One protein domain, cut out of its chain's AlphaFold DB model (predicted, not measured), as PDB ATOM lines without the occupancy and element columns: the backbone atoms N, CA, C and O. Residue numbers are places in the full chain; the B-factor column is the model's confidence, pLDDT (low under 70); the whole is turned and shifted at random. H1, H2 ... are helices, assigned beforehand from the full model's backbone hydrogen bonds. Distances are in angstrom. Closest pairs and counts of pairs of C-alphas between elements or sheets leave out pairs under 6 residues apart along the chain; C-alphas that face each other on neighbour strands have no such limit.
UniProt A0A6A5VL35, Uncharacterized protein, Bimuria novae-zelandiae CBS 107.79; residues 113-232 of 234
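AT A GLANCE: This is residues 113 to 232 of the 234 residues of an uncharacterized protein of Bimuria novae-zelandiae CBS 107.79 (UniProt A0A6A5VL35). A short helix, H1, lies in the middle, with H2 and H3, a crossed helical hairpin, packed on one side of it and H4 running along its other side. Residues 219 to 232, the far part of H4 and the two residues after it, stick out as an arm, and residues 166 to 172 also stand free. The printed part has 120 residues, with four named helices in the order H1, H2, H3, H4, and no named strand: all helix. It is loose, with a radius of gyration of the C-alphas of 17.2 A, and flat, spanning 51 by 42 by 21 A.

IN THESE COORDINATES: H1, residues 113 to 124, begins with C-alpha 113 at (24.560, 35.389, 21.854) and is 16.7 A long. H2, residues 134 to 152, measures 27.3 A. H3, residues 170 to 198, is the longest at 42.1 A. H4, residues 205 to 230, measures 38.0 A and ends with C-alpha 230 at (32.412, 31.746, -2.320).

HOW THE PARTS SIT: H1 is the hub. H4 touches it with residues 207 to 218 alone, opposite ways at a shallow tilt of 10 degrees; the closest C-alphas, of Gly 118 and Val 211, are 5.3 A apart. H3 touches H1 at a steep tilt of 47 degrees, the same way, closest at the C-alphas of Gly 116 and Ser 188, 5.7 A. H1 and H2 form a hairpin, closest at the C-alphas of Asn 120 and Lys 148, 6.7 A. H2 and H3, also a hairpin, touch at a steep tilt of 37 degrees, only just past shallow; the closest C-alphas, of Ala 150 and Ala 180, are 4.7 A apart. H4 is apart from H2 and H3. In the four helices every O i to N i+4 pair is within hydrogen-bond range.

THE WHOLE: The C-alphas farthest apart, of Ala 134 and Val 232, are 56.3 A apart. The printed part has no cut. The link from H2 to H3, 17 residues, is long. The pLDDT is under 70 at residues 130 to 131, 156 to 168 and 221 to 232.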
ATOM      1  N   GLU A 113      23.718  34.777  20.827       90.69
ATOM      2  CA  GLU A 113      24.560  35.389  21.854       90.69
ATOM      3  C   GLU A 113      24.763  36.889  21.594       90.69
ATOM      4  O   GLU A 113      24.601  37.700  22.507       90.69
ATOM      5  N   VAL A 114      25.036  37.279  20.344       91.12
ATOM      6  CA  VAL A 114      25.201  38.690  19.939       91.12
ATOM      7  C   VAL A 114      23.913  39.484  20.172       91.12
ATOM      8  O   VAL A 114      23.943  40.589  20.726       91.12
ATOM      9  N   CYS A 115      22.770  38.911  19.792       92.69
ATOM     10  CA  CYS A 115      21.458  39.486  20.057       92.69
ATOM     11  C   CYS A 115      21.233  39.629  21.568       92.69
ATOM     12  O   CYS A 115      20.983  40.733  22.052       92.69
ATOM     13  N   GLY A 116      21.423  38.553  22.337       94.44
ATOM     14  CA  GLY A 116      21.187  38.553  23.778       94.44
ATOM     15  C   GLY A 116      22.058  39.550  24.548       94.44
ATOM     16  O   GLY A 116      21.540  40.295  25.385       94.44
ATOM     17  N   TRP A 117      23.359  39.640  24.246       95.19
ATOM     18  CA  TRP A 117      24.231  40.655  24.850       95.19
ATOM     19  C   TRP A 117      23.831  42.076  24.458       95.19
ATOM     20  O   TRP A 117      23.862  42.965  25.313       95.19
ATOM     21  N   GLY A 118      23.404  42.286  23.210       95.50
ATOM     22  CA  GLY A 118      22.849  43.562  22.761       95.50
ATOM     23  C   GLY A 118      21.612  43.964  23.561       95.50
ATOM     24  O   GLY A 118      21.578  45.057  24.124       95.50
ATOM     25  N   VAL A 119      20.643  43.056  23.722       96.38
ATOM     26  CA  VAL A 119      19.438  43.306  24.528       96.38
ATOM     27  C   VAL A 119      19.792  43.594  25.982       96.38
ATOM     28  O   VAL A 119      19.298  44.564  26.555       96.38
ATOM     29  N   ASN A 120      20.704  42.824  26.583       96.25
ATOM     30  CA  ASN A 120      21.193  43.112  27.929       96.25
ATOM     31  C   ASN A 120      21.831  44.517  28.015       96.25
ATOM     32  O   ASN A 120      21.592  45.232  28.990       96.25
ATOM     33  N   GLY A 121      22.563  44.947  26.983       95.75
ATOM     34  CA  GLY A 121      23.086  46.309  26.841       95.75
ATOM     35  C   GLY A 121      21.993  47.382  26.795       95.75
ATOM     36  O   GLY A 121      22.085  48.376  27.519       95.75
ATOM     37  N   LEU A 122      20.912  47.158  26.039       96.25
ATOM     38  CA  LEU A 122      19.747  48.052  26.014       96.25
ATOM     39  C   LEU A 122      19.115  48.185  27.406       96.25
ATOM     40  O   LEU A 122      18.827  49.295  27.851       96.25
ATOM     41  N   THR A 123      18.990  47.080  28.156       95.94
ATOM     42  CA  THR A 123      18.446  47.127  29.527       95.94
ATOM     43  C   THR A 123      19.314  47.901  30.522       95.94
ATOM     44  O   THR A 123      18.824  48.286  31.589       95.94
ATOM     45  N   ALA A 124      20.603  48.108  30.236       94.00
ATOM     46  CA  ALA A 124      21.470  48.956  31.052       94.00
ATOM     47  C   ALA A 124      21.175  50.449  30.832       94.00
ATOM     48  O   ALA A 124      21.343  51.244  31.753       94.00
ATOM     49  N   GLY A 125      20.681  50.803  29.643       92.88
ATOM     50  CA  GLY A 125      20.239  52.148  29.293       92.88
ATOM     51  C   GLY A 125      18.758  52.424  29.540       92.88
ATOM     52  O   GLY A 125      18.313  53.510  29.182       92.88
ATOM     53  N   TYR A 126      17.997  51.484  30.104       93.19
ATOM     54  CA  TYR A 126      16.563  51.655  30.337       93.19
ATOM     55  C   TYR A 126      16.284  52.836  31.278       93.19
ATOM     56  O   TYR A 126      16.747  52.864  32.421       93.19
ATOM     57  N   THR A 127      15.526  53.811  30.786       88.69
ATOM     58  CA  THR A 127      14.963  54.917  31.553       88.69
ATOM     59  C   THR A 127      13.526  54.577  31.889       88.69
ATOM     60  O   THR A 127      12.674  54.496  31.008       88.69
ATOM     61  N   GLU A 128      13.266  54.382  33.171       80.19
ATOM     62  CA  GLU A 128      11.939  54.062  33.673       80.19
ATOM     63  C   GLU A 128      10.930  55.165  33.322       80.19
ATOM     64  O   GLU A 128      11.121  56.331  33.682       80.19
ATOM     65  N   LEU A 129       9.841  54.797  32.643       72.81
ATOM     66  CA  LEU A 129       8.706  55.693  32.462       72.81
ATOM     67  C   LEU A 129       7.892  55.769  33.758       72.81
ATOM     68  O   LEU A 129       7.622  54.766  34.426       72.81
ATOM     69  N   GLN A 130       7.438  56.978  34.097       67.31
ATOM     70  CA  GLN A 130       6.542  57.188  35.241       67.31
ATOM     71  C   GLN A 130       5.191  56.477  35.065       67.31
ATOM     72  O   GLN A 130       4.514  56.203  36.050       67.31
ATOM     73  N   THR A 131       4.819  56.152  33.826       66.94
ATOM     74  CA  THR A 131       3.537  55.543  33.458       66.94
ATOM     75  C   THR A 131       3.523  54.015  33.541       66.94
ATOM     76  O   THR A 131       2.445  53.430  33.488       66.94
ATOM     77  N   THR A 132       4.676  53.353  33.682       79.94
ATOM     78  CA  THR A 132       4.749  51.883  33.738       79.94
ATOM     79  C   THR A 132       4.228  51.370  35.085       79.94
ATOM     80  O   THR A 132       4.612  51.870  36.149       79.94
ATOM     81  N   SER A 133       3.381  50.339  35.071       86.56
ATOM     82  CA  SER A 133       2.850  49.752  36.307       86.56
ATOM     83  C   SER A 133       3.946  49.049  37.125       86.56
ATOM     84  O   SER A 133       4.937  48.546  36.590       86.56
ATOM     85  N   ALA A 134       3.770  48.947  38.448       87.69
ATOM     86  CA  ALA A 134       4.716  48.228  39.315       87.69
ATOM     87  C   ALA A 134       4.889  46.747  38.910       87.69
ATOM     88  O   ALA A 134       5.977  46.175  39.034       87.69
ATOM     89  N   ALA A 135       3.826  46.134  38.380       88.06
ATOM     90  CA  ALA A 135       3.852  44.764  37.887       88.06
ATOM     91  C   ALA A 135       4.734  44.618  36.636       88.06
ATOM     92  O   ALA A 135       5.551  43.700  36.566       88.06
ATOM     93  N   GLU A 136       4.619  45.527  35.667       87.31
ATOM     94  CA  GLU A 136       5.451  45.531  34.453       87.31
ATOM     95  C   GLU A 136       6.922  45.794  34.773       87.31
ATOM     96  O   GLU A 136       7.795  45.095  34.258       87.31
ATOM     97  N   LYS A 137       7.206  46.708  35.708       87.31
ATOM     98  CA  LYS A 137       8.571  46.947  36.206       87.31
ATOM     99  C   LYS A 137       9.180  45.685  36.805       87.31
ATOM    100  O   LYS A 137      10.313  45.322  36.493       87.31
ATOM    101  N   THR A 138       8.407  44.980  37.628       90.38
ATOM    102  CA  THR A 138       8.843  43.716  38.233       90.38
ATOM    103  C   THR A 138       9.139  42.671  37.156       90.38
ATOM    104  O   THR A 138      10.189  42.030  37.199       90.38
ATOM    105  N   LYS A 139       8.268  42.535  36.145       92.44
ATOM    106  CA  LYS A 139       8.494  41.626  35.008       92.44
ATOM    107  C   LYS A 139       9.769  41.977  34.239       92.44
ATOM    108  O   LYS A 139      10.582  41.085  34.001       92.44
ATOM    109  N   PHE A 140       9.984  43.254  33.919       92.81
ATOM    110  CA  PHE A 140      11.187  43.721  33.227       92.81
ATOM    111  C   PHE A 140      12.465  43.355  33.995       92.81
ATOM    112  O   PHE A 140      13.393  42.777  33.429       92.81
ATOM    113  N   ILE A 141      12.499  43.620  35.308       93.75
ATOM    114  CA  ILE A 141      13.643  43.290  36.173       93.75
ATOM    115  C   ILE A 141      13.902  41.778  36.190       93.75
ATOM    116  O   ILE A 141      15.055  41.350  36.086       93.75
ATOM    117  N   VAL A 142      12.846  40.963  36.270       95.81
ATOM    118  CA  VAL A 142      12.955  39.497  36.236       95.81
ATOM    119  C   VAL A 142      13.532  39.017  34.903       95.81
ATOM    120  O   VAL A 142      14.469  38.216  34.907       95.81
ATOM    121  N   TYR A 143      13.029  39.508  33.766       96.31
ATOM    122  CA  TYR A 143      13.553  39.125  32.452       96.31
ATOM    123  C   TYR A 143      15.000  39.573  32.254       96.31
ATOM    124  O   TYR A 143      15.819  38.779  31.795       96.31
ATOM    125  N   LYS A 144      15.349  40.794  32.674       96.19
ATOM    126  CA  LYS A 144      16.731  41.296  32.667       96.19
ATOM    127  C   LYS A 144      17.666  40.390  33.472       96.19
ATOM    128  O   LYS A 144      18.733  40.010  32.988       96.19
ATOM    129  N   GLY A 145      17.265  40.015  34.688       95.88
ATOM    130  CA  GLY A 145      18.045  39.124  35.551       95.88
ATOM    131  C   GLY A 145      18.241  37.735  34.941       95.88
ATOM    132  O   GLY A 145      19.366  37.232  34.896       95.88
ATOM    133  N   ARG A 146      17.162  37.141  34.413       97.06
ATOM    134  CA  ARG A 146      17.198  35.833  33.737       97.06
ATOM    135  C   ARG A 146      18.068  35.851  32.487       97.06
ATOM    136  O   ARG A 146      18.879  34.944  32.324       97.06
ATOM    137  N   LEU A 147      17.953  36.887  31.656       96.75
ATOM    138  CA  LEU A 147      18.778  37.051  30.461       96.75
ATOM    139  C   LEU A 147      20.263  37.090  30.825       96.75
ATOM    140  O   LEU A 147      21.046  36.312  30.287       96.75
ATOM    141  N   LYS A 148      20.650  37.938  31.786       95.25
ATOM    142  CA  LYS A 148      22.047  38.047  32.228       95.25
ATOM    143  C   LYS A 148      22.584  36.720  32.774       95.25
ATOM    144  O   LYS A 148      23.706  36.338  32.455       95.25
ATOM    145  N   ALA A 149      21.793  36.006  33.576       93.56
ATOM    146  CA  ALA A 149      22.181  34.696  34.098       93.56
ATOM    147  C   ALA A 149      22.355  33.651  32.981       93.56
ATOM    148  O   ALA A 149      23.319  32.885  32.996       93.56
ATOM    149  N   ALA A 150      21.451  33.643  31.998       94.19
ATOM    150  CA  ALA A 150      21.513  32.741  30.856       94.19
ATOM    151  C   ALA A 150      22.730  33.027  29.963       94.19
ATOM    152  O   ALA A 150      23.447  32.094  29.616       94.19
ATOM    153  N   LEU A 151      23.013  34.300  29.667       92.56
ATOM    154  CA  LEU A 151      24.194  34.719  28.902       92.56
ATOM    155  C   LEU A 151      25.499  34.317  29.594       92.56
ATOM    156  O   LEU A 151      26.372  33.737  28.962       92.56
ATOM    157  N   ASN A 152      25.599  34.526  30.908       90.06
ATOM    158  CA  ASN A 152      26.762  34.097  31.693       90.06
ATOM    159  C   ASN A 152      26.943  32.568  31.741       90.06
ATOM    160  O   ASN A 152      28.008  32.097  32.132       90.06
ATOM    161  N   SER A 153      25.907  31.795  31.398       88.06
ATOM    162  CA  SER A 153      25.959  30.329  31.346       88.06
ATOM    163  C   SER A 153      26.389  29.799  29.973       88.06
ATOM    164  O   SER A 153      26.616  28.596  29.832       88.06
ATOM    165  N   LEU A 154      26.470  30.661  28.954       85.88
ATOM    166  CA  LEU A 154      27.013  30.301  27.649       85.88
ATOM    167  C   LEU A 154      28.552  30.348  27.686       85.88
ATOM    168  O   LEU A 154      29.132  31.151  28.419       85.88
ATOM    169  N   PRO A 155      29.239  29.487  26.918       75.31
ATOM    170  CA  PRO A 155      30.684  29.563  26.773       75.31
ATOM    171  C   PRO A 155      31.025  30.869  26.050       75.31
ATOM    172  O   PRO A 155      30.717  31.018  24.875       75.31
ATOM    173  N   SER A 156      31.623  31.823  26.761       61.56
ATOM    174  CA  SER A 156      31.938  33.136  26.194       61.56
ATOM    175  C   SER A 156      32.952  33.024  25.054       61.56
ATOM    176  O   SER A 156      33.982  32.370  25.223       61.56
ATOM    177  N   LEU A 157      32.745  33.776  23.972       53.06
ATOM    178  CA  LEU A 157      33.713  33.925  22.875       53.06
ATOM    179  C   LEU A 157      35.054  34.566  23.306       53.06
ATOM    180  O   LEU A 157      36.050  34.426  22.604       53.06
ATOM    181  N   SER A 158      35.104  35.275  24.444       44.75
ATOM    182  CA  SER A 158      36.255  36.113  24.844       44.75
ATOM    183  C   SER A 158      37.058  35.615  26.052       44.75
ATOM    184  O   SER A 158      38.049  36.251  26.407       44.75
ATOM    185  N   SER A 159      36.653  34.528  26.716       44.47
ATOM    186  CA  SER A 159      37.380  34.007  27.883       44.47
ATOM    187  C   SER A 159      37.997  32.644  27.575       44.47
ATOM    188  O   SER A 159      37.285  31.642  27.586       44.47
ATOM    189  N   PRO A 160      39.325  32.561  27.381       42.75
ATOM    190  CA  PRO A 160      40.030  31.281  27.356       42.75
ATOM    191  C   PRO A 160      40.126  30.625  28.751       42.75
ATOM    192  O   PRO A 160      40.754  29.578  28.894       42.75
ATOM    193  N   HIS A 161      39.532  31.224  29.797       41.19
ATOM    194  CA  HIS A 161      39.780  30.849  31.195       41.19
ATOM    195  C   HIS A 161      38.556  30.553  32.062       41.19
ATOM    196  O   HIS A 161      38.720  30.259  33.244       41.19
ATOM    197  N   SER A 162      37.340  30.510  31.518       46.16
ATOM    198  CA  SER A 162      36.284  29.749  32.193       46.16
ATOM    199  C   SER A 162      36.331  28.313  31.690       46.16
ATOM    200  O   SER A 162      35.654  27.931  30.744       46.16
ATOM    201  N   SER A 163      37.150  27.493  32.337       53.25
ATOM    202  CA  SER A 163      36.914  26.056  32.412       53.25
ATOM    203  C   SER A 163      35.990  25.797  33.606       53.25
ATOM    204  O   SER A 163      36.484  25.866  34.733       53.25
ATOM    205  N   PRO A 164      34.685  25.497  33.438       52.28
ATOM    206  CA  PRO A 164      33.844  25.176  34.577       52.28
ATOM    207  C   PRO A 164      33.324  23.740  34.501       52.28
ATOM    208  O   PRO A 164      32.196  23.514  34.890       52.28
ATOM    209  N   ASP A 165      34.067  22.766  33.968       53.31
ATOM    210  CA  ASP A 165      33.488  21.428  33.748       53.31
ATOM    211  C   ASP A 165      34.435  20.263  34.089       53.31
ATOM    212  O   ASP A 165      34.264  19.158  33.574       53.31
ATOM    213  N   SER A 166      35.400  20.433  35.001       47.69
ATOM    214  CA  SER A 166      36.066  19.267  35.609       47.69
ATOM    215  C   SER A 166      35.093  18.575  36.582       47.69
ATOM    216  O   SER A 166      35.164  18.770  37.793       47.69
ATOM    217  N   GLY A 167      34.116  17.830  36.055       61.03
ATOM    218  CA  GLY A 167      33.149  17.057  36.849       61.03
ATOM    219  C   GLY A 167      31.709  17.031  36.326       61.03
ATOM    220  O   GLY A 167      30.872  16.326  36.888       61.03
ATOM    221  N   VAL A 168      31.389  17.765  35.255       64.69
ATOM    222  CA  VAL A 168      30.048  17.741  34.652       64.69
ATOM    223  C   VAL A 168      30.018  16.712  33.528       64.69
ATOM    224  O   VAL A 168      30.819  16.760  32.597       64.69
ATOM    225  N   THR A 169      29.072  15.774  33.592       75.25
ATOM    226  CA  THR A 169      28.906  14.789  32.519       75.25
ATOM    227  C   THR A 169      28.523  15.491  31.208       75.25
ATOM    228  O   THR A 169      27.743  16.451  31.233       75.25
ATOM    229  N   PRO A 170      28.992  15.006  30.043       76.12
ATOM    230  CA  PRO A 170      28.682  15.621  28.749       76.12
ATOM    231  C   PRO A 170      27.181  15.856  28.523       76.12
ATOM    232  O   PRO A 170      26.780  16.897  28.009       76.12
ATOM    233  N   HIS A 171      26.330  14.934  28.984       77.38
ATOM    234  CA  HIS A 171      24.871  15.054  28.876       77.38
ATOM    235  C   HIS A 171      24.311  16.222  29.695       77.38
ATOM    236  O   HIS A 171      23.471  16.982  29.210       77.38
ATOM    237  N   ARG A 172      24.801  16.409  30.927       79.81
ATOM    238  CA  ARG A 172      24.380  17.522  31.785       79.81
ATOM    239  C   ARG A 172      24.837  18.861  31.206       79.81
ATOM    240  O   ARG A 172      24.070  19.820  31.246       79.81
ATOM    241  N   ARG A 173      26.027  18.910  30.602       80.19
ATOM    242  CA  ARG A 173      26.542  20.096  29.901       80.19
ATOM    243  C   ARG A 173      25.658  20.490  28.717       80.19
ATOM    244  O   ARG A 173      25.221  21.635  28.646       80.19
ATOM    245  N   VAL A 174      25.323  19.543  27.836       83.69
ATOM    246  CA  VAL A 174      24.425  19.791  26.689       83.69
ATOM    247  C   VAL A 174      23.062  20.297  27.159       83.69
ATOM    248  O   VAL A 174      22.562  21.292  26.639       83.69
ATOM    249  N   PHE A 175      22.481  19.672  28.187       86.12
ATOM    250  CA  PHE A 175      21.206  20.116  28.754       86.12
ATOM    251  C   PHE A 175      21.265  21.562  29.277       86.12
ATOM    252  O   PHE A 175      20.371  22.359  28.987       86.12
ATOM    253  N   MET A 176      22.324  21.923  30.012       85.88
ATOM    254  CA  MET A 176      22.505  23.282  30.537       85.88
ATOM    255  C   MET A 176      22.653  24.318  29.420       85.88
ATOM    256  O   MET A 176      21.999  25.358  29.479       85.88
ATOM    257  N   LEU A 177      23.434  24.020  28.378       87.94
ATOM    258  CA  LEU A 177      23.618  24.918  27.235       87.94
ATOM    259  C   LEU A 177      22.325  25.117  26.444       87.94
ATOM    260  O   LEU A 177      21.965  26.249  26.120       87.94
ATOM    261  N   THR A 178      21.581  24.042  26.182       90.44
ATOM    262  CA  THR A 178      20.279  24.121  25.507       90.44
ATOM    263  C   THR A 178      19.291  24.958  26.315       90.44
ATOM    264  O   THR A 178      18.596  25.811  25.760       90.44
ATOM    265  N   LYS A 179      19.261  24.772  27.642       92.44
ATOM    266  CA  LYS A 179      18.427  25.582  28.535       92.44
ATOM    267  C   LYS A 179      18.843  27.055  28.510       92.44
ATOM    268  O   LYS A 179      17.973  27.909  28.377       92.44
ATOM    269  N   ALA A 180      20.140  27.351  28.591       92.31
ATOM    270  CA  ALA A 180      20.659  28.717  28.546       92.31
ATOM    271  C   ALA A 180      20.296  29.417  27.229       92.31
ATOM    272  O   ALA A 180      19.720  30.498  27.257       92.31
ATOM    273  N   ARG A 181      20.520  28.769  26.078       93.56
ATOM    274  CA  ARG A 181      20.122  29.302  24.762       93.56
ATOM    275  C   ARG A 181      18.622  29.589  24.695       93.56
ATOM    276  O   ARG A 181      18.212  30.671  24.281       93.56
ATOM    277  N   ARG A 182      17.788  28.659  25.166       94.62
ATOM    278  CA  ARG A 182      16.334  28.868  25.215       94.62
ATOM    279  C   ARG A 182      15.958  30.076  26.077       94.62
ATOM    280  O   ARG A 182      15.114  30.867  25.669       94.62
ATOM    281  N   GLU A 183      16.580  30.224  27.243       95.94
ATOM    282  CA  GLU A 183      16.351  31.360  28.142       95.94
ATOM    283  C   GLU A 183      16.802  32.689  27.526       95.94
ATOM    284  O   GLU A 183      16.063  33.669  27.629       95.94
ATOM    285  N   VAL A 184      17.946  32.718  26.831       95.75
ATOM    286  CA  VAL A 184      18.393  33.897  26.073       95.75
ATOM    287  C   VAL A 184      17.353  34.271  25.026       95.75
ATOM    288  O   VAL A 184      16.933  35.423  24.991       95.75
ATOM    289  N   ASN A 185      16.878  33.308  24.230       93.81
ATOM    290  CA  ASN A 185      15.883  33.572  23.192       93.81
ATOM    291  C   ASN A 185      14.574  34.126  23.779       93.81
ATOM    292  O   ASN A 185      14.062  35.144  23.321       93.81
ATOM    293  N   ILE A 186      14.040  33.486  24.823       95.00
ATOM    294  CA  ILE A 186      12.782  33.910  25.454       95.00
ATOM    295  C   ILE A 186      12.930  35.302  26.070       95.00
ATOM    296  O   ILE A 186      12.124  36.184  25.786       95.00
ATOM    297  N   CYS A 187      13.944  35.511  26.913       96.56
ATOM    298  CA  CYS A 187      14.082  36.771  27.636       96.56
ATOM    299  C   CYS A 187      14.429  37.925  26.692       96.56
ATOM    300  O   CYS A 187      13.893  39.015  26.871       96.56
ATOM    301  N   SER A 188      15.261  37.686  25.672       95.00
ATOM    302  CA  SER A 188      15.593  38.708  24.671       95.00
ATOM    303  C   SER A 188      14.351  39.150  23.907       95.00
ATOM    304  O   SER A 188      14.091  40.346  23.834       95.00
ATOM    305  N   ASN A 189      13.536  38.206  23.423       93.12
ATOM    306  CA  ASN A 189      12.299  38.529  22.710       93.12
ATOM    307  C   ASN A 189      11.294  39.282  23.587       93.12
ATOM    308  O   ASN A 189      10.729  40.273  23.142       93.12
ATOM    309  N   MET A 190      11.098  38.856  24.840       94.19
ATOM    310  CA  MET A 190      10.174  39.535  25.760       94.19
ATOM    311  C   MET A 190      10.617  40.973  26.051       94.19
ATOM    312  O   MET A 190       9.800  41.890  26.031       94.19
ATOM    313  N   LEU A 191      11.917  41.187  26.274       94.88
ATOM    314  CA  LEU A 191      12.472  42.522  26.499       94.88
ATOM    315  C   LEU A 191      12.384  43.393  25.239       94.88
ATOM    316  O   LEU A 191      12.003  44.554  25.335       94.88
ATOM    317  N   LEU A 192      12.694  42.847  24.060       93.12
ATOM    318  CA  LEU A 192      12.592  43.561  22.783       93.12
ATOM    319  C   LEU A 192      11.155  43.967  22.458       93.12
ATOM    320  O   LEU A 192      10.921  45.105  22.062       93.12
ATOM    321  N   GLN A 193      10.189  43.072  22.673       90.62
ATOM    322  CA  GLN A 193       8.770  43.392  22.523       90.62
ATOM    323  C   GLN A 193       8.357  44.533  23.452       90.62
ATOM    324  O   GLN A 193       7.647  45.433  23.013       90.62
ATOM    325  N   GLN A 194       8.848  44.531  24.694       91.00
ATOM    326  CA  GLN A 194       8.580  45.607  25.644       91.00
ATOM    327  C   GLN A 194       9.199  46.944  25.200       91.00
ATOM    328  O   GLN A 194       8.507  47.961  25.191       91.00
ATOM    329  N   PHE A 195      10.467  46.950  24.765       92.81
ATOM    330  CA  PHE A 195      11.102  48.152  24.205       92.81
ATOM    331  C   PHE A 195      10.328  48.699  23.003       92.81
ATOM    332  O   PHE A 195      10.128  49.905  22.892       92.81
ATOM    333  N   ARG A 196       9.853  47.815  22.123       91.00
ATOM    334  CA  ARG A 196       9.061  48.196  20.953       91.00
ATOM    335  C   ARG A 196       7.698  48.769  21.346       91.00
ATOM    336  O   ARG A 196       7.294  49.785  20.791       91.00
ATOM    337  N   SER A 197       6.999  48.155  22.305       89.50
ATOM    338  CA  SER A 197       5.657  48.591  22.724       89.50
ATOM    339  C   SER A 197       5.657  49.917  23.478       89.50
ATOM    340  O   SER A 197       4.747  50.721  23.306       89.50
ATOM    341  N   GLU A 198       6.666  50.146  24.318       88.12
ATOM    342  CA  GLU A 198       6.833  51.407  25.056       88.12
ATOM    343  C   GLU A 198       7.513  52.493  24.198       88.12
ATOM    344  O   GLU A 198       7.529  53.669  24.561       88.12
ATOM    345  N   GLY A 199       8.038  52.098  23.037       89.44
ATOM    346  CA  GLY A 199       8.857  52.919  22.165       89.44
ATOM    347  C   GLY A 199      10.319  52.944  22.608       89.44
ATOM    348  O   GLY A 199      10.661  52.954  23.791       89.44
ATOM    349  N   TRP A 200      11.223  53.038  21.637       92.50
ATOM    350  CA  TRP A 200      12.666  53.061  21.898       92.50
ATOM    351  C   TRP A 200      13.131  54.270  22.723       92.50
ATOM    352  O   TRP A 200      14.243  54.266  23.244       92.50
ATOM    353  N   THR A 201      12.293  55.298  22.885       90.81
ATOM    354  CA  THR A 201      12.581  56.512  23.669       90.81
ATOM    355  C   THR A 201      12.935  56.226  25.130       90.81
ATOM    356  O   THR A 201      13.612  57.047  25.752       90.81
ATOM    357  N   ILE A 202      12.551  55.056  25.651       91.62
ATOM    358  CA  ILE A 202      12.894  54.571  26.995       91.62
ATOM    359  C   ILE A 202      14.339  54.068  27.119       91.62
ATOM    360  O   ILE A 202      14.732  53.557  28.164       91.62
ATOM    361  N   VAL A 203      15.142  54.147  26.058       95.56
ATOM    362  CA  VAL A 203      16.552  53.756  26.072       95.56
ATOM    363  C   VAL A 203      17.419  55.008  25.998       95.56
ATOM    364  O   VAL A 203      17.234  55.879  25.148       95.56
ATOM    365  N   ARG A 204      18.418  55.106  26.880       96.50
ATOM    366  CA  ARG A 204      19.446  56.148  26.790       96.50
ATOM    367  C   ARG A 204      20.182  56.044  25.459       96.50
ATOM    368  O   ARG A 204      20.754  54.994  25.163       96.50
ATOM    369  N   TRP A 205      20.248  57.148  24.714       97.56
ATOM    370  CA  TRP A 205      20.752  57.173  23.336       97.56
ATOM    371  C   TRP A 205      22.113  56.506  23.169       97.56
ATOM    372  O   TRP A 205      22.286  55.695  22.267       97.56
ATOM    373  N   TYR A 206      23.059  56.769  24.076       97.56
ATOM    374  CA  TYR A 206      24.380  56.136  24.035       97.56
ATOM    375  C   TYR A 206      24.322  54.603  24.061       97.56
ATOM    376  O   TYR A 206      25.038  53.958  23.302       97.56
ATOM    377  N   HIS A 207      23.471  54.013  24.907       97.19
ATOM    378  CA  HIS A 207      23.339  52.557  24.979       97.19
ATOM    379  C   HIS A 207      22.725  52.004  23.700       97.19
ATOM    380  O   HIS A 207      23.224  51.014  23.175       97.19
ATOM    381  N   GLY A 208      21.687  52.662  23.176       97.62
ATOM    382  CA  GLY A 208      21.083  52.242  21.918       97.62
ATOM    383  C   GLY A 208      22.072  52.315  20.750       97.62
ATOM    384  O   GLY A 208      22.273  51.327  20.053       97.62
ATOM    385  N   ILE A 209      22.776  53.439  20.598       98.06
ATOM    386  CA  ILE A 209      23.782  53.627  19.543       98.06
ATOM    387  C   ILE A 209      24.910  52.593  19.665       98.06
ATOM    388  O   ILE A 209      25.287  51.992  18.665       98.06
ATOM    389  N   ALA A 210      25.416  52.330  20.874       97.00
ATOM    390  CA  ALA A 210      26.467  51.331  21.085       97.00
ATOM    391  C   ALA A 210      26.008  49.903  20.733       97.00
ATOM    392  O   ALA A 210      26.788  49.109  20.207       97.00
ATOM    393  N   VAL A 211      24.744  49.567  21.009       96.69
ATOM    394  CA  VAL A 211      24.167  48.270  20.629       96.69
ATOM    395  C   VAL A 211      23.990  48.176  19.115       96.69
ATOM    396  O   VAL A 211      24.399  47.175  18.531       96.69
ATOM    397  N   ALA A 212      23.464  49.218  18.467       96.44
ATOM    398  CA  ALA A 212      23.334  49.264  17.012       96.44
ATOM    399  C   ALA A 212      24.697  49.157  16.310       96.44
ATOM    400  O   ALA A 212      24.836  48.376  15.372       96.44
ATOM    401  N   GLU A 213      25.723  49.859  16.802       95.69
ATOM    402  CA  GLU A 213      27.103  49.753  16.308       95.69
ATOM    403  C   GLU A 213      27.628  48.319  16.404       95.69
ATOM    404  O   GLU A 213      28.153  47.787  15.424       95.69
ATOM    405  N   SER A 214      27.434  47.667  17.553       93.88
ATOM    406  CA  SER A 214      27.837  46.273  17.753       93.88
ATOM    407  C   SER A 214      27.125  45.323  16.785       93.88
ATOM    408  O   SER A 214      27.765  44.490  16.139       93.88
ATOM    409  N   TRP A 215      25.805  45.448  16.647       93.62
ATOM    410  CA  TRP A 215      25.014  44.579  15.777       93.62
ATOM    411  C   TRP A 215      25.349  44.767  14.297       93.62
ATOM    412  O   TRP A 215      25.583  43.780  13.602       93.62
ATOM    413  N   VAL A 216      25.447  46.014  13.826       92.50
ATOM    414  CA  VAL A 216      25.848  46.321  12.444       92.50
ATOM    415  C   VAL A 216      27.264  45.814  12.165       92.50
ATOM    416  O   VAL A 216      27.501  45.196  11.128       92.50
ATOM    417  N   GLY A 217      28.197  45.999  13.105       89.94
ATOM    418  CA  GLY A 217      29.557  45.473  12.982       89.94
ATOM    419  C   GLY A 217      29.594  43.954  12.793       89.94
ATOM    420  O   GLY A 217      30.300  43.462  11.917       89.94
ATOM    421  N   ASN A 218      28.785  43.210  13.556       86.50
ATOM    422  CA  ASN A 218      28.708  41.750  13.446       86.50
ATOM    423  C   ASN A 218      28.083  41.278  12.123       86.50
ATOM    424  O   ASN A 218      28.548  40.289  11.555       86.50
ATOM    425  N   LEU A 219      27.063  41.970  11.605       83.38
ATOM    426  CA  LEU A 219      26.486  41.630  10.299       83.38
ATOM    427  C   LEU A 219      27.473  41.868   9.154       83.38
ATOM    428  O   LEU A 219      27.614  41.008   8.288       83.38
ATOM    429  N   ASN A 220      28.197  42.988   9.176       77.19
ATOM    430  CA  ASN A 220      29.179  43.303   8.137       77.19
ATOM    431  C   ASN A 220      30.349  42.306   8.137       77.19
ATOM    432  O   ASN A 220      30.815  41.909   7.072       77.19
ATOM    433  N   MET A 221      30.795  41.853   9.317       65.44
ATOM    434  CA  MET A 221      31.802  40.788   9.420       65.44
ATOM    435  C   MET A 221      31.299  39.467   8.831       65.44
ATOM    436  O   MET A 221      32.040  38.800   8.118       65.44
ATOM    437  N   ARG A 222      30.036  39.097   9.086       59.56
ATOM    438  CA  ARG A 222      29.436  37.883   8.510       59.56
ATOM    439  C   ARG A 222      29.334  37.952   6.990       59.56
ATOM    440  O   ARG A 222      29.693  36.989   6.331       59.56
ATOM    441  N   GLN A 223      28.893  39.082   6.440       60.44
ATOM    442  CA  GLN A 223      28.816  39.266   4.987       60.44
ATOM    443  C   GLN A 223      30.196  39.174   4.329       60.44
ATOM    444  O   GLN A 223      30.329  38.532   3.294       60.44
ATOM    445  N   ALA A 224      31.232  39.748   4.948       58.19
ATOM    446  CA  ALA A 224      32.599  39.641   4.440       58.19
ATOM    447  C   ALA A 224      33.120  38.191   4.437       58.19
ATOM    448  O   ALA A 224      33.786  37.799   3.485       58.19
ATOM    449  N   LEU A 225      32.790  37.393   5.462       56.12
ATOM    450  CA  LEU A 225      33.198  35.985   5.542       56.12
ATOM    451  C   LEU A 225      32.523  35.112   4.473       56.12
ATOM    452  O   LEU A 225      33.190  34.276   3.871       56.12
ATOM    453  N   VAL A 226      31.235  35.337   4.189       59.53
ATOM    454  CA  VAL A 226      30.502  34.586   3.150       59.53
ATOM    455  C   VAL A 226      31.091  34.840   1.757       59.53
ATOM    456  O   VAL A 226      31.291  33.898   1.001       59.53
ATOM    457  N   VAL A 227      31.454  36.089   1.440       59.84
ATOM    458  CA  VAL A 227      32.089  36.427   0.151       59.84
ATOM    459  C   VAL A 227      33.450  35.738   0.002       59.84
ATOM    460  O   VAL A 227      33.769  35.237  -1.070       59.84
ATOM    461  N   THR A 228      34.239  35.652   1.078       58.50
ATOM    462  CA  THR A 228      35.536  34.960   1.021       58.50
ATOM    463  C   THR A 228      35.427  33.443   0.884       58.50
ATOM    464  O   THR A 228      36.357  32.834   0.375       58.50
ATOM    465  N   GLU A 229      34.333  32.819   1.327       55.47
ATOM    466  CA  GLU A 229      34.119  31.376   1.137       55.47
ATOM    467  C   GLU A 229      33.689  31.068  -0.309       55.47
ATOM    468  O   GLU A 229      34.211  30.135  -0.911       55.47
ATOM    469  N   GLU A 230      32.839  31.903  -0.916       57.28
ATOM    470  CA  GLU A 230      32.412  31.746  -2.320       57.28
ATOM    471  C   GLU A 230      33.539  32.003  -3.343       57.28
ATOM    472  O   GLU A 230      33.519  31.452  -4.445       57.28
ATOM    473  N   GLU A 231      34.545  32.811  -2.994       53.56
ATOM    474  CA  GLU A 231      35.735  33.043  -3.829       53.56
ATOM    475  C   GLU A 231      36.783  31.917  -3.740       53.56
ATOM    476  O   GLU A 231      37.675  31.856  -4.582       53.56
ATOM    477  N   VAL A 232      36.692  31.025  -2.747       52.38
ATOM    478  CA  VAL A 232      37.618  29.886  -2.577       52.38
ATOM    479  C   VAL A 232      37.119  28.624  -3.296       52.38
ATOM    480  O   VAL A 232      37.913  27.724  -3.571       52.38
TER     481      VAL A 232